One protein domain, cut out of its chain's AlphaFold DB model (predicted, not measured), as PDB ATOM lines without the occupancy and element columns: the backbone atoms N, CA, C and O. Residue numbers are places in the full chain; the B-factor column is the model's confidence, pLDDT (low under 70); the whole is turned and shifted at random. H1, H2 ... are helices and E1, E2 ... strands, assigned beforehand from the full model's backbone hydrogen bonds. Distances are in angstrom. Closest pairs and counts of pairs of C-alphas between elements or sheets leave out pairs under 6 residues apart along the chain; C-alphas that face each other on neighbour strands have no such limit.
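This is residues 3 to 103 of the 233 residues of the protein "Hypothetical protein" of Rotaria sp. Silwood1 (UniProt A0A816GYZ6). Picture two lobes drawn apart along one long axis and joined by two stretches of chain, residues 13 to 25 and 81 to 87. The small lobe holds both ends of the printed part, with the short strands E1 and E4 side by side and the helices H1 and H4; the larger lobe holds the helices H2 and H3 side by side, the hairpin of E2 and E3, and the loop of residues 53 to 66. The printed part has 101 residues, with four named helices and four named strands in the order E1 H1 H2 E2 E3 H3 H4 E4, and its class is mixed, helices and strands. E1 and E4 form a parallel sheet, E2 and E3 an antiparallel one. The whole is loose and elongated, with a radius of gyration of the C-alphas of 16.7 A and spans of 50 by 27 by 22 A.

Find C-alpha 3 at (254.545, 187.534, 285.691), where E1, residues 3 to 5, begins. H1 follows at residues 9 to 12. H2, residues 26 to 35, runs 14.3 A. E2, residues 40 to 45, runs 15.6 A, and E3, residues 47 to 52, runs 16.2 A. H3, residues 67 to 80, begins at C-alpha 67 at (229.341, 188.393, 314.506) and runs 20.0 A. H4, residues 88 to 95, runs 10.6 A, and E4, residues 99 to 102, ends at C-alpha 102 at (247.776, 192.564, 288.865).

Look first at E1 and E4, parallel at 26 degrees, where N 3 and O 99 are 3.0 A apart, within hydrogen-bond range. H1 and H4 only just touch, with 3 pairs of C-alphas within 8 A, the closest being His 11 and Val 89 at 6.2 A. The closest C-alphas of H4 and E4 are those of Gln 90 and Leu 100, 6.6 A apart. H1 and H2 are apart, and so are H3 and H4. H2 touches H3, its closest C-alphas being Lys 26 and Leu 67 at 5.5 A; they run the same way at a shallow tilt of 33 degrees, only just short of steep. E2 and E3 form an antiparallel hairpin at 153 degrees, with N 43 and O 49 at 2.9 A and N 49 and O 43 at 2.8 A, within hydrogen-bond range. The closest C-alphas of E2 and H3 are those of Ile 41 and Ala 73, 6.6 A apart. In H2, H3 and H4 every O i to N i+4 pair is within hydrogen-bond range; H1 is too short for such a pair.

The two C-alphas farthest apart are those of Leu 3 and Gly 61, at 50.3 A. The printed part has no cut. The links from H1 to H2 and from E3 to H3 are long, with 13 and 14 residues. The mean pLDDT of the printed part is 86.5, and residues 83 to 85 are under 70.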
ATOM      1  N   LEU A   3     255.631 187.780 286.632       74.06
ATOM      2  CA  LEU A   3     254.545 187.534 285.691       74.06
ATOM      3  C   LEU A   3     253.431 188.542 285.946       74.06
ATOM      4  O   LEU A   3     253.012 188.760 287.083       74.06
ATOM      5  N   VAL A   4     252.983 189.169 284.864       71.56
ATOM      6  CA  VAL A   4     251.895 190.141 284.879       71.56
ATOM      7  C   VAL A   4     250.653 189.432 284.365       71.56
ATOM      8  O   VAL A   4     250.682 188.885 283.262       71.56
ATOM      9  N   LEU A   5     249.593 189.433 285.167       73.94
ATOM     10  CA  LEU A   5     248.274 188.964 284.756       73.94
ATOM     11  C   LEU A   5     247.335 190.158 284.589       73.94
ATOM     12  O   LEU A   5     247.491 191.188 285.253       73.94
ATOM     13  N   ASP A   6     246.355 190.012 283.700       70.69
ATOM     14  CA  ASP A   6     245.199 190.898 283.731       70.69
ATOM     15  C   ASP A   6     244.404 190.671 285.035       70.69
ATOM     16  O   ASP A   6     244.543 189.645 285.710       70.69
ATOM     17  N   ASN A   7     243.590 191.649 285.430       74.06
ATOM     18  CA  ASN A   7     242.774 191.549 286.642       74.06
ATOM     19  C   ASN A   7     241.445 190.811 286.395       74.06
ATOM     20  O   ASN A   7     240.426 191.168 286.980       74.06
ATOM     21  N   ALA A   8     241.410 189.844 285.476       75.56
ATOM     22  CA  ALA A   8     240.174 189.150 285.151       75.56
ATOM     23  C   ALA A   8     239.702 188.244 286.302       75.56
ATOM     24  O   ALA A   8     240.505 187.617 286.993       75.56
ATOM     25  N   SER A   9     238.381 188.139 286.476       75.56
ATOM     26  CA  SER A   9     237.736 187.411 287.582       75.56
ATOM     27  C   SER A   9     238.188 185.951 287.707       75.56
ATOM     28  O   SER A   9     238.364 185.447 288.812       75.56
ATOM     29  N   TYR A  10     238.468 185.277 286.590       78.38
ATOM     30  CA  TYR A  10     238.915 183.882 286.588       78.38
ATOM     31  C   TYR A  10     240.331 183.676 287.163       78.38
ATOM     32  O   TYR A  10     240.684 182.554 287.525       78.38
ATOM     33  N   HIS A  11     241.139 184.734 287.311       79.00
ATOM     34  CA  HIS A  11     242.412 184.678 288.044       79.00
ATOM     35  C   HIS A  11     242.230 184.686 289.569       79.00
ATOM     36  O   HIS A  11     243.160 184.339 290.307       79.00
ATOM     37  N   HIS A  12     241.022 185.011 290.038       79.69
ATOM     38  CA  HIS A  12     240.676 185.147 291.451       79.69
ATOM     39  C   HIS A  12     240.044 183.894 292.062       79.69
ATOM     40  O   HIS A  12     239.464 183.933 293.144       79.69
ATOM     41  N   ALA A  13     240.187 182.746 291.394       84.75
ATOM     42  CA  ALA A  13     239.677 181.477 291.890       84.75
ATOM     43  C   ALA A  13     240.376 181.061 293.194       84.75
ATOM     44  O   ALA A  13     241.604 180.935 293.266       84.75
ATOM     45  N   HIS A  14     239.573 180.799 294.220       84.19
ATOM     46  CA  HIS A  14     240.030 180.297 295.505       84.19
ATOM     47  C   HIS A  14     239.850 178.780 295.604       84.19
ATOM     48  O   HIS A  14     238.873 178.222 295.104       84.19
ATOM     49  N   GLY A  15     240.807 178.112 296.248       82.31
ATOM     50  CA  GLY A  15     240.765 176.673 296.475       82.31
ATOM     51  C   GLY A  15     239.729 176.252 297.522       82.31
ATOM     52  O   GLY A  15     239.170 177.088 298.232       82.31
ATOM     53  N   PRO A  16     239.493 174.938 297.672       82.12
ATOM     54  CA  PRO A  16     238.552 174.394 298.657       82.12
ATOM     55  C   PRO A  16     238.980 174.633 300.116       82.12
ATOM     56  O   PRO A  16     238.181 174.470 301.033       82.12
ATOM     57  N   ASP A  17     240.242 174.993 300.341       80.69
ATOM     58  CA  ASP A  17     240.822 175.353 301.634       80.69
ATOM     59  C   ASP A  17     240.597 176.829 302.010       80.69
ATOM     60  O   ASP A  17     240.964 177.241 303.118       80.69
ATOM     61  N   TYR A  18     240.003 177.620 301.110       85.00
ATOM     62  CA  TYR A  18     239.699 179.025 301.336       85.00
ATOM     63  C   TYR A  18     238.633 179.208 302.410       85.00
ATOM     64  O   TYR A  18     237.605 178.533 302.452       85.00
ATOM     65  N   ILE A  19     238.898 180.162 303.294       86.38
ATOM     66  CA  ILE A  19     238.041 180.506 304.417       86.38
ATOM     67  C   ILE A  19     237.530 181.911 304.149       86.38
ATOM     68  O   ILE A  19     238.320 182.850 304.149       86.38
ATOM     69  N   ASP A  20     236.220 182.035 303.947       88.88
ATOM     70  CA  ASP A  20     235.512 183.313 303.872       88.88
ATOM     71  C   ASP A  20     234.773 183.555 305.197       88.88
ATOM     72  O   ASP A  20     233.685 182.999 305.397       88.88
ATOM     73  N   PRO A  21     235.332 184.356 306.126       91.06
ATOM     74  CA  PRO A  21     234.686 184.618 307.406       91.06
ATOM     75  C   PRO A  21     233.296 185.245 307.262       91.06
ATOM     76  O   PRO A  21     232.438 185.003 308.109       91.06
ATOM     77  N   TYR A  22     233.040 186.016 306.202       89.62
ATOM     78  CA  TYR A  22     231.783 186.750 306.031       89.62
ATOM     79  C   TYR A  22     230.616 185.858 305.600       89.62
ATOM     80  O   TYR A  22     229.464 186.202 305.864       89.62
ATOM     81  N   LYS A  23     230.902 184.679 305.033       89.75
ATOM     82  CA  LYS A  23     229.902 183.635 304.744       89.75
ATOM     83  C   LYS A  23     229.645 182.693 305.919       89.75
ATOM     84  O   LYS A  23     228.700 181.911 305.875       89.75
ATOM     85  N   MET A  24     230.468 182.763 306.964       92.62
ATOM     86  CA  MET A  24     230.337 181.919 308.146       92.62
ATOM     87  C   MET A  24     229.340 182.494 309.146       92.62
ATOM     88  O   MET A  24     229.297 183.700 309.410       92.62
ATOM     89  N   ASN A  25     228.573 181.609 309.769       94.56
ATOM     90  CA  ASN A  25     227.752 181.959 310.916       94.56
ATOM     91  C   ASN A  25     228.607 182.097 312.191       94.56
ATOM     92  O   ASN A  25     229.781 181.731 312.244       94.56
ATOM     93  N   LYS A  26     228.004 182.615 313.267       93.81
ATOM     94  CA  LYS A  26     228.732 182.903 314.513       93.81
ATOM     95  C   LYS A  26     229.430 181.676 315.099       93.81
ATOM     96  O   LYS A  26     230.561 181.804 315.552       93.81
ATOM     97  N   ALA A  27     228.780 180.514 315.099       94.38
ATOM     98  CA  ALA A  27     229.358 179.306 315.680       94.38
ATOM     99  C   ALA A  27     230.582 178.831 314.880       94.38
ATOM    100  O   ALA A  27     231.610 178.525 315.478       94.38
ATOM    101  N   GLU A  28     230.494 178.859 313.549       95.19
ATOM    102  CA  GLU A  28     231.590 178.493 312.640       95.19
ATOM    103  C   GLU A  28     232.808 179.410 312.808       95.19
ATOM    104  O   GLU A  28     233.937 178.933 312.920       95.19
ATOM    105  N   VAL A  29     232.592 180.730 312.895       95.25
ATOM    106  CA  VAL A  29     233.685 181.692 313.122       95.25
ATOM    107  C   VAL A  29     234.366 181.427 314.464       95.25
ATOM    108  O   VAL A  29     235.593 181.436 314.550       95.25
ATOM    109  N   VAL A  30     233.588 181.163 315.518       95.56
ATOM    110  CA  VAL A  30     234.124 180.858 316.852       95.56
ATOM    111  C   VAL A  30     234.929 179.568 316.846       95.56
ATOM    112  O   VAL A  30     236.039 179.549 317.376       95.56
ATOM    113  N   GLU A  31     234.412 178.509 316.227       95.31
ATOM    114  CA  GLU A  31     235.134 177.247 316.074       95.31
ATOM    115  C   GLU A  31     236.470 177.459 315.352       95.31
ATOM    116  O   GLU A  31     237.510 176.995 315.826       95.31
ATOM    117  N   LYS A  32     236.471 178.229 314.257       93.88
ATOM    118  CA  LYS A  32     237.695 178.548 313.515       93.88
ATOM    119  C   LYS A  32     238.690 179.348 314.345       93.88
ATOM    120  O   LYS A  32     239.852 178.951 314.404       93.88
ATOM    121  N   LEU A  33     238.257 180.409 315.027       94.44
ATOM    122  CA  LEU A  33     239.119 181.187 315.926       94.44
ATOM    123  C   LEU A  33     239.793 180.283 316.972       94.44
ATOM    124  O   LEU A  33     241.010 180.340 317.151       94.44
ATOM    125  N   LEU A  34     239.026 179.388 317.600       94.88
ATOM    126  CA  LEU A  34     239.554 178.435 318.579       94.88
ATOM    127  C   LEU A  34     240.514 177.417 317.949       94.88
ATOM    128  O   LEU A  34     241.535 177.101 318.555       94.88
ATOM    129  N   SER A  35     240.240 176.948 316.727       93.19
ATOM    130  CA  SER A  35     241.132 176.031 315.998       93.19
ATOM    131  C   SER A  35     242.504 176.645 315.684       93.19
ATOM    132  O   SER A  35     243.499 175.925 315.620       93.19
ATOM    133  N   TYR A  36     242.575 177.977 315.569       91.88
ATOM    134  CA  TYR A  36     243.820 178.742 315.427       91.88
ATOM    135  C   TYR A  36     244.448 179.151 316.773       91.88
ATOM    136  O   TYR A  36     245.406 179.921 316.796       91.88
ATOM    137  N   ASN A  37     243.946 178.627 317.898       94.06
ATOM    138  CA  ASN A  37     244.359 178.985 319.262       94.06
ATOM    139  C   ASN A  37     244.186 180.479 319.596       94.06
ATOM    140  O   ASN A  37     244.947 181.037 320.387       94.06
ATOM    141  N   ILE A  38     243.181 181.137 319.011       93.62
ATOM    142  CA  ILE A  38     242.844 182.528 319.328       93.62
ATOM    143  C   ILE A  38     241.901 182.523 320.530       93.62
ATOM    144  O   ILE A  38     240.697 182.291 320.415       93.62
ATOM    145  N   ASP A  39     242.473 182.756 321.706       93.69
ATOM    146  CA  ASP A  39     241.764 182.714 322.985       93.69
ATOM    147  C   ASP A  39     241.098 184.040 323.370       93.69
ATOM    148  O   ASP A  39     240.309 184.077 324.318       93.69
ATOM    149  N   SER A  40     241.406 185.122 322.654       94.56
ATOM    150  CA  SER A  40     240.886 186.462 322.895       94.56
ATOM    151  C   SER A  40     241.016 187.347 321.655       94.56
ATOM    152  O   SER A  40     241.897 187.149 320.821       94.56
ATOM    153  N   ILE A  41     240.125 188.330 321.541       94.19
ATOM    154  CA  ILE A  41     240.145 189.351 320.487       94.19
ATOM    155  C   ILE A  41     240.123 190.747 321.108       94.19
ATOM    156  O   ILE A  41     239.572 190.949 322.193       94.19
ATOM    157  N   GLU A  42     240.713 191.714 320.414       93.25
ATOM    158  CA  GLU A  42     240.630 193.132 320.761       93.25
ATOM    159  C   GLU A  42     239.690 193.826 319.777       93.25
ATOM    160  O   GLU A  42     239.823 193.664 318.565       93.25
ATOM    161  N   VAL A  43     238.722 194.572 320.304       90.69
ATOM    162  CA  VAL A  43     237.702 195.260 319.512       90.69
ATOM    163  C   VAL A  43     237.691 196.741 319.864       90.69
ATOM    164  O   VAL A  43     237.705 197.105 321.041       90.69
ATOM    165  N   GLU A  44     237.622 197.598 318.850       87.69
ATOM    166  CA  GLU A  44     237.457 199.043 319.000       87.69
ATOM    167  C   GLU A  44     235.960 199.388 319.159       87.69
ATOM    168  O   GLU A  44     235.168 199.205 318.236       87.69
ATOM    169  N   ARG A  45     235.552 199.853 320.347       86.56
ATOM    170  CA  ARG A  45     234.212 200.404 320.637       86.56
ATOM    171  C   ARG A  45     234.369 201.828 321.191       86.56
ATOM    172  O   ARG A  45     235.030 202.651 320.572       86.56
ATOM    173  N   GLU A  46     233.863 202.125 322.391       83.62
ATOM    174  CA  GLU A  46     234.209 203.333 323.169       83.62
ATOM    175  C   GLU A  46     235.641 203.231 323.757       83.62
ATOM    176  O   GLU A  46     235.879 203.488 324.937       83.62
ATOM    177  N   GLY A  47     236.593 202.765 322.944       84.62
ATOM    178  CA  GLY A  47     237.934 202.332 323.331       84.62
ATOM    179  C   GLY A  47     238.190 200.850 323.038       84.62
ATOM    180  O   GLY A  47     237.305 200.111 322.604       84.62
ATOM    181  N   LYS A  48     239.426 200.411 323.288       86.50
ATOM    182  CA  LYS A  48     239.863 199.026 323.075       86.50
ATOM    183  C   LYS A  48     239.321 198.112 324.169       86.50
ATOM    184  O   LYS A  48     239.691 198.230 325.337       86.50
ATOM    185  N   VAL A  49     238.453 197.183 323.783       90.69
ATOM    186  CA  VAL A  49     237.871 196.175 324.670       90.69
ATOM    187  C   VAL A  49     238.419 194.808 324.290       90.69
ATOM    188  O   VAL A  49     238.197 194.322 323.182       90.69
ATOM    189  N   ARG A  50     239.098 194.158 325.236       92.19
ATOM    190  CA  ARG A  50     239.494 192.755 325.106       92.19
ATOM    191  C   ARG A  50     238.319 191.847 325.459       92.19
ATOM    192  O   ARG A  50     237.692 192.024 326.507       92.19
ATOM    193  N   MET A  51     238.034 190.874 324.600       93.25
ATOM    194  CA  MET A  51     237.001 189.859 324.810       93.25
ATOM    195  C   MET A  51     237.628 188.471 324.763       93.25
ATOM    196  O   MET A  51     238.331 188.144 323.812       93.25
ATOM    197  N   ASP A  52     237.372 187.665 325.789       94.25
ATOM    198  CA  ASP A  52     237.916 186.311 325.905       94.25
ATOM    199  C   ASP A  52     237.017 185.285 325.208       94.25
ATOM    200  O   ASP A  52     235.798 185.446 325.145       94.25
ATOM    201  N   SER A  53     237.598 184.169 324.778       93.56
ATOM    202  CA  SER A  53     236.919 183.041 324.121       93.56
ATOM    203  C   SER A  53     235.672 182.551 324.861       93.56
ATOM    204  O   SER A  53     234.670 182.187 324.243       93.56
ATOM    205  N   SER A  54     235.675 182.629 326.196       92.62
ATOM    206  CA  SER A  54     234.517 182.301 327.039       92.62
ATOM    207  C   SER A  54     233.269 183.158 326.768       92.62
ATOM    208  O   SER A  54     232.163 182.791 327.178       92.62
ATOM    209  N   THR A  55     233.412 184.315 326.112       92.56
ATOM    210  CA  THR A  55     232.305 185.215 325.769       92.56
ATOM    211  C   THR A  55     231.886 185.142 324.308       92.56
ATOM    212  O   THR A  55     230.829 185.679 323.983       92.56
ATOM    213  N   PHE A  56     232.627 184.442 323.447       94.00
ATOM    214  CA  PHE A  56     232.402 184.467 322.001       94.00
ATOM    215  C   PHE A  56     230.990 184.015 321.604       94.00
ATOM    216  O   PHE A  56     230.317 184.694 320.832       94.00
ATOM    217  N   ASN A  57     230.483 182.941 322.214       92.06
ATOM    218  CA  ASN A  57     229.132 182.429 321.950       92.06
ATOM    219  C   ASN A  57     228.018 183.142 322.732       92.06
ATOM    220  O   ASN A  57     226.850 182.782 322.607       92.06
ATOM    221  N   LYS A  58     228.330 184.160 323.544       90.75
ATOM    222  CA  LYS A  58     227.294 184.878 324.296       90.75
ATOM    223  C   LYS A  58     226.464 185.759 323.363       90.75
ATOM    224  O   LYS A  58     226.978 186.346 322.405       90.75
ATOM    225  N   HIS A  59     225.174 185.861 323.668       84.00
ATOM    226  CA  HIS A  59     224.241 186.761 323.000       84.00
ATOM    227  C   HIS A  59     223.973 187.972 323.895       84.00
ATOM    228  O   HIS A  59     223.461 187.823 325.002       84.00
ATOM    229  N   GLY A  60     224.311 189.164 323.400       77.75
ATOM    230  CA  GLY A  60     224.079 190.425 324.104       77.75
ATOM    231  C   GLY A  60     225.020 190.681 325.289       77.75
ATOM    232  O   GLY A  60     225.644 189.779 325.847       77.75
ATOM    233  N   GLY A  61     225.125 191.955 325.668       82.44
ATOM    234  CA  GLY A  61     225.974 192.429 326.763       82.44
ATOM    235  C   GLY A  61     227.253 193.131 326.295       82.44
ATOM    236  O   GLY A  61     227.745 192.924 325.190       82.44
ATOM    237  N   SER A  62     227.818 193.963 327.172       81.56
ATOM    238  CA  SER A  62     228.968 194.825 326.859       81.56
ATOM    239  C   SER A  62     230.265 194.069 326.545       81.56
ATOM    240  O   SER A  62     231.160 194.636 325.930       81.56
ATOM    241  N   ARG A  63     230.362 192.790 326.934       84.12
ATOM    242  CA  ARG A  63     231.534 191.918 326.716       84.12
ATOM    243  C   ARG A  63     231.279 190.747 325.761       84.12
ATOM    244  O   ARG A  63     232.124 189.861 325.649       84.12
ATOM    245  N   ALA A  64     230.105 190.702 325.133       90.62
ATOM    246  CA  ALA A  64     229.822 189.732 324.086       90.62
ATOM    247  C   ALA A  64     230.223 190.337 322.733       90.62
ATOM    248  O   ALA A  64     229.766 191.446 322.417       90.62
ATOM    249  N   PRO A  65     231.051 189.643 321.937       93.25
ATOM    250  CA  PRO A  65     231.371 190.109 320.606       93.25
ATOM    251  C   PRO A  65     230.188 189.889 319.660       93.25
ATOM    252  O   PRO A  65     229.423 188.917 319.779       93.25
ATOM    253  N   THR A  66     230.037 190.805 318.714       93.62
ATOM    254  CA  THR A  66     229.128 190.669 317.578       93.62
ATOM    255  C   THR A  66     229.703 189.682 316.559       93.62
ATOM    256  O   THR A  66     230.877 189.318 316.615       93.62
ATOM    257  N   LEU A  67     228.869 189.225 315.618       92.94
ATOM    258  CA  LEU A  67     229.341 188.393 314.506       92.94
ATOM    259  C   LEU A  67     230.411 189.129 313.688       92.94
ATOM    260  O   LEU A  67     231.473 188.571 313.446       92.94
ATOM    261  N   LEU A  68     230.166 190.398 313.352       92.31
ATOM    262  CA  LEU A  68     231.080 191.212 312.554       92.31
ATOM    263  C   LEU A  68     232.442 191.416 313.235       92.31
ATOM    264  O   LEU A  68     233.470 191.400 312.566       92.31
ATOM    265  N   GLU A  69     232.465 191.571 314.561       94.38
ATOM    266  CA  GLU A  69     233.710 191.690 315.333       94.38
ATOM    267  C   GLU A  69     234.521 190.386 315.294       94.38
ATOM    268  O   GLU A  69     235.736 190.419 315.109       94.38
ATOM    269  N   LEU A  70     233.852 189.232 315.405       95.06
ATOM    270  CA  LEU A  70     234.496 187.920 315.281       95.06
ATOM    271  C   LEU A  70     234.999 187.668 313.853       95.06
ATOM    272  O   LEU A  70     236.125 187.203 313.683       95.06
ATOM    273  N   GLN A  71     234.195 187.999 312.837       94.56
ATOM    274  CA  GLN A  71     234.567 187.881 311.423       94.56
ATOM    275  C   GLN A  71     235.781 188.753 311.110       94.56
ATOM    276  O   GLN A  71     236.764 188.252 310.581       94.56
ATOM    277  N   THR A  72     235.765 190.020 311.529       92.69
ATOM    278  CA  THR A  72     236.896 190.948 311.368       92.69
ATOM    279  C   THR A  72     238.163 190.428 312.049       92.69
ATOM    280  O   THR A  72     239.247 190.490 311.464       92.69
ATOM    281  N   ALA A  73     238.049 189.878 313.262       92.88
ATOM    282  CA  ALA A  73     239.192 189.310 313.972       92.88
ATOM    283  C   ALA A  73     239.771 188.081 313.249       92.88
ATOM    284  O   ALA A  73     240.990 187.977 313.097       92.88
ATOM    285  N   LEU A  74     238.908 187.183 312.759       91.81
ATOM    286  CA  LEU A  74     239.326 186.022 311.973       91.81
ATOM    287  C   LEU A  74     239.980 186.460 310.656       91.81
ATOM    288  O   LEU A  74     241.076 186.000 310.349       91.81
ATOM    289  N   THR A  75     239.373 187.401 309.929       90.44
ATOM    290  CA  THR A  75     239.935 188.003 308.711       90.44
ATOM    291  C   THR A  75     241.331 188.568 308.960       90.44
ATOM    292  O   THR A  75     242.280 188.216 308.262       90.44
ATOM    293  N   SER A  76     241.490 189.381 310.004       88.88
ATOM    294  CA  SER A  76     242.781 189.995 310.345       88.88
ATOM    295  C   SER A  76     243.839 188.939 310.674       88.88
ATOM    296  O   SER A  76     244.992 189.052 310.258       88.88
ATOM    297  N   HIS A  77     243.462 187.877 311.394       89.44
ATOM    298  CA  HIS A  77     244.374 186.771 311.672       89.44
ATOM    299  C   HIS A  77     244.808 186.059 310.390       89.44
ATOM    300  O   HIS A  77     246.006 185.904 310.157       89.44
ATOM    301  N   LEU A  78     243.848 185.667 309.548       86.94
ATOM    302  CA  LEU A  78     244.110 184.963 308.295       86.94
ATOM    303  C   LEU A  78     244.976 185.800 307.339       86.94
ATOM    304  O   LEU A  78     245.835 185.237 306.663       86.94
ATOM    305  N   GLN A  79     244.806 187.126 307.307       84.31
ATOM    306  CA  GLN A  79     245.676 188.042 306.557       84.31
ATOM    307  C   GLN A  79     247.109 188.041 307.109       84.31
ATOM    308  O   GLN A  79     248.065 187.912 306.347       84.31
ATOM    309  N   ASN A  80     247.272 188.114 308.435       84.56
ATOM    310  CA  ASN A  80     248.589 188.143 309.082       84.56
ATOM    311  C   ASN A  80     249.400 186.856 308.877       84.56
ATOM    312  O   ASN A  80     250.622 186.913 308.762       84.56
ATOM    313  N   ILE A  81     248.736 185.699 308.819       81.19
ATOM    314  CA  ILE A  81     249.398 184.418 308.521       81.19
ATOM    315  C   ILE A  81     249.538 184.157 307.011       81.19
ATOM    316  O   ILE A  81     250.049 183.110 306.619       81.19
ATOM    317  N   GLY A  82     249.080 185.083 306.159       70.94
ATOM    318  CA  GLY A  82     249.119 184.958 304.700       70.94
ATOM    319  C   GLY A  82     248.191 183.879 304.129       70.94
ATOM    320  O   GLY A  82     248.438 183.398 303.024       70.94
ATOM    321  N   TYR A  83     247.168 183.470 304.886       66.31
ATOM    322  CA  TYR A  83     246.206 182.421 304.522       66.31
ATOM    323  C   TYR A  83     244.981 182.987 303.796       66.31
ATOM    324  O   TYR A  83     244.469 182.367 302.866       66.31
ATOM    325  N   LEU A  84     244.522 184.183 304.183       61.78
ATOM    326  CA  LEU A  84     243.563 184.931 303.374       61.78
ATOM    327  C   LEU A  84     244.299 185.581 302.207       61.78
ATOM    328  O   LEU A  84     245.273 186.306 302.402       61.78
ATOM    329  N   GLY A  85     243.776 185.367 301.006       64.69
ATOM    330  CA  GLY A  85     244.070 186.245 299.880       64.69
ATOM    331  C   GLY A  85     245.072 185.722 298.864       64.69
ATOM    332  O   GLY A  85     245.495 186.506 298.020       64.69
ATOM    333  N   LYS A  86     245.429 184.429 298.895       75.88
ATOM    334  CA  LYS A  86     246.087 183.797 297.743       75.88
ATOM    335  C   LYS A  86     245.111 182.932 296.965       75.88
ATOM    336  O   LYS A  86     244.591 181.939 297.474       75.88
ATOM    337  N   THR A  87     244.867 183.332 295.729       84.38
ATOM    338  CA  THR A  87     244.144 182.558 294.724       84.38
ATOM    339  C   THR A  87     244.965 181.317 294.373       84.38
ATOM    340  O   THR A  87     246.183 181.280 294.585       84.38
ATOM    341  N   GLU A  88     244.332 180.283 293.822       86.50
ATOM    342  CA  GLU A  88     245.058 179.086 293.370       86.50
ATOM    343  C   GLU A  88     246.134 179.446 292.345       86.50
ATOM    344  O   GLU A  88     247.243 178.913 292.370       86.50
ATOM    345  N   VAL A  89     245.842 180.434 291.501       85.62
ATOM    346  CA  VAL A  89     246.782 180.996 290.536       85.62
ATOM    347  C   VAL A  89     248.009 181.575 291.247       85.62
ATOM    348  O   VAL A  89     249.138 181.206 290.917       85.62
ATOM    349  N   GLN A  90     247.820 182.414 292.270       85.19
ATOM    350  CA  GLN A  90     248.931 182.955 293.061       85.19
ATOM    351  C   GLN A  90     249.752 181.848 293.731       85.19
ATOM    352  O   GLN A  90     250.979 181.874 293.635       85.19
ATOM    353  N   LYS A  91     249.099 180.848 294.342       84.94
ATOM    354  CA  LYS A  91     249.783 179.708 294.981       84.94
ATOM    355  C   LYS A  91     250.679 178.963 293.982       84.94
ATOM    356  O   LYS A  91     251.843 178.694 294.279       84.94
ATOM    357  N   GLN A  92     250.164 178.661 292.789       87.19
ATOM    358  CA  GLN A  92     250.912 177.956 291.740       87.19
ATOM    359  C   GLN A  92     252.103 178.777 291.233       87.19
ATOM    360  O   GLN A  92     253.219 178.266 291.119       87.19
ATOM    361  N   PHE A  93     251.902 180.065 290.955       86.88
ATOM    362  CA  PHE A  93     252.973 180.919 290.447       86.88
ATOM    363  C   PHE A  93     254.082 181.135 291.482       86.88
ATOM    364  O   PHE A  93     255.263 181.014 291.146       86.88
ATOM    365  N   GLU A  94     253.728 181.357 292.746       86.19
ATOM    366  CA  GLU A  94     254.706 181.470 293.831       86.19
ATOM    367  C   GLU A  94     255.504 180.181 294.038       86.19
ATOM    368  O   GLU A  94     256.725 180.244 294.193       86.19
ATOM    369  N   TYR A  95     254.848 179.015 293.976       86.19
ATOM    370  CA  TYR A  95     255.519 177.711 294.044       86.19
ATOM    371  C   TYR A  95     256.613 177.568 292.974       86.19
ATOM    372  O   TYR A  95     257.674 176.996 293.226       86.19
ATOM    373  N   HIS A  96     256.400 178.154 291.794       88.25
ATOM    374  CA  HIS A  96     257.374 178.178 290.704       88.25
ATOM    375  C   HIS A  96     258.366 179.359 290.753       88.25
ATOM    376  O   HIS A  96     259.143 179.550 289.816       88.25
ATOM    377  N   GLY A  97     258.390 180.146 291.834       87.12
ATOM    378  CA  GLY A  97     259.312 181.277 291.997       87.12
ATOM    379  C   GLY A  97     258.929 182.515 291.180       87.12
ATOM    380  O   GLY A  97     259.790 183.349 290.847       87.12
ATOM    381  N   TYR A  98     257.646 182.633 290.831       86.44
ATOM    382  CA  TYR A  98     257.094 183.807 290.176       86.44
ATOM    383  C   TYR A  98     256.461 184.768 291.177       86.44
ATOM    384  O   TYR A  98     255.825 184.361 292.144       86.44
ATOM    385  N   THR A  99     256.623 186.063 290.917       81.00
ATOM    386  CA  THR A  99     255.880 187.121 291.605       81.00
ATOM    387  C   THR A  99     254.758 187.577 290.695       81.00
ATOM    388  O   THR A  99     255.022 187.984 289.559       81.00
ATOM    389  N   LEU A 100     253.529 187.488 291.194       78.62
ATOM    390  CA  LEU A 100     252.342 187.911 290.470       78.62
ATOM    391  C   LEU A 100     252.087 189.403 290.696       78.62
ATOM    392  O   LEU A 100     252.137 189.873 291.833       78.62
ATOM    393  N   ILE A 101     251.792 190.131 289.622       78.50
ATOM    394  CA  ILE A 101     251.353 191.526 289.682       78.50
ATOM    395  C   ILE A 101     250.054 191.643 288.889       78.50
ATOM    396  O   ILE A 101     250.006 191.242 287.725       78.50
ATOM    397  N   TYR A 102     249.027 192.205 289.524       76.62
ATOM    398  CA  TYR A 102     247.776 192.564 288.865       76.62
ATOM    399  C   TYR A 102     247.855 193.996 288.353       76.62
ATOM    400  O   TYR A 102     248.330 194.900 289.047       76.62
ATOM    401  N   THR A 103     247.384 194.216 287.131       78.81
ATOM    402  CA  THR A 103     247.205 195.574 286.614       78.81
ATOM    403  C   THR A 103     245.956 196.219 287.215       78.81
ATOM    404  O   THR A 103     244.970 195.513 287.410       78.81
TER     405      THR A 103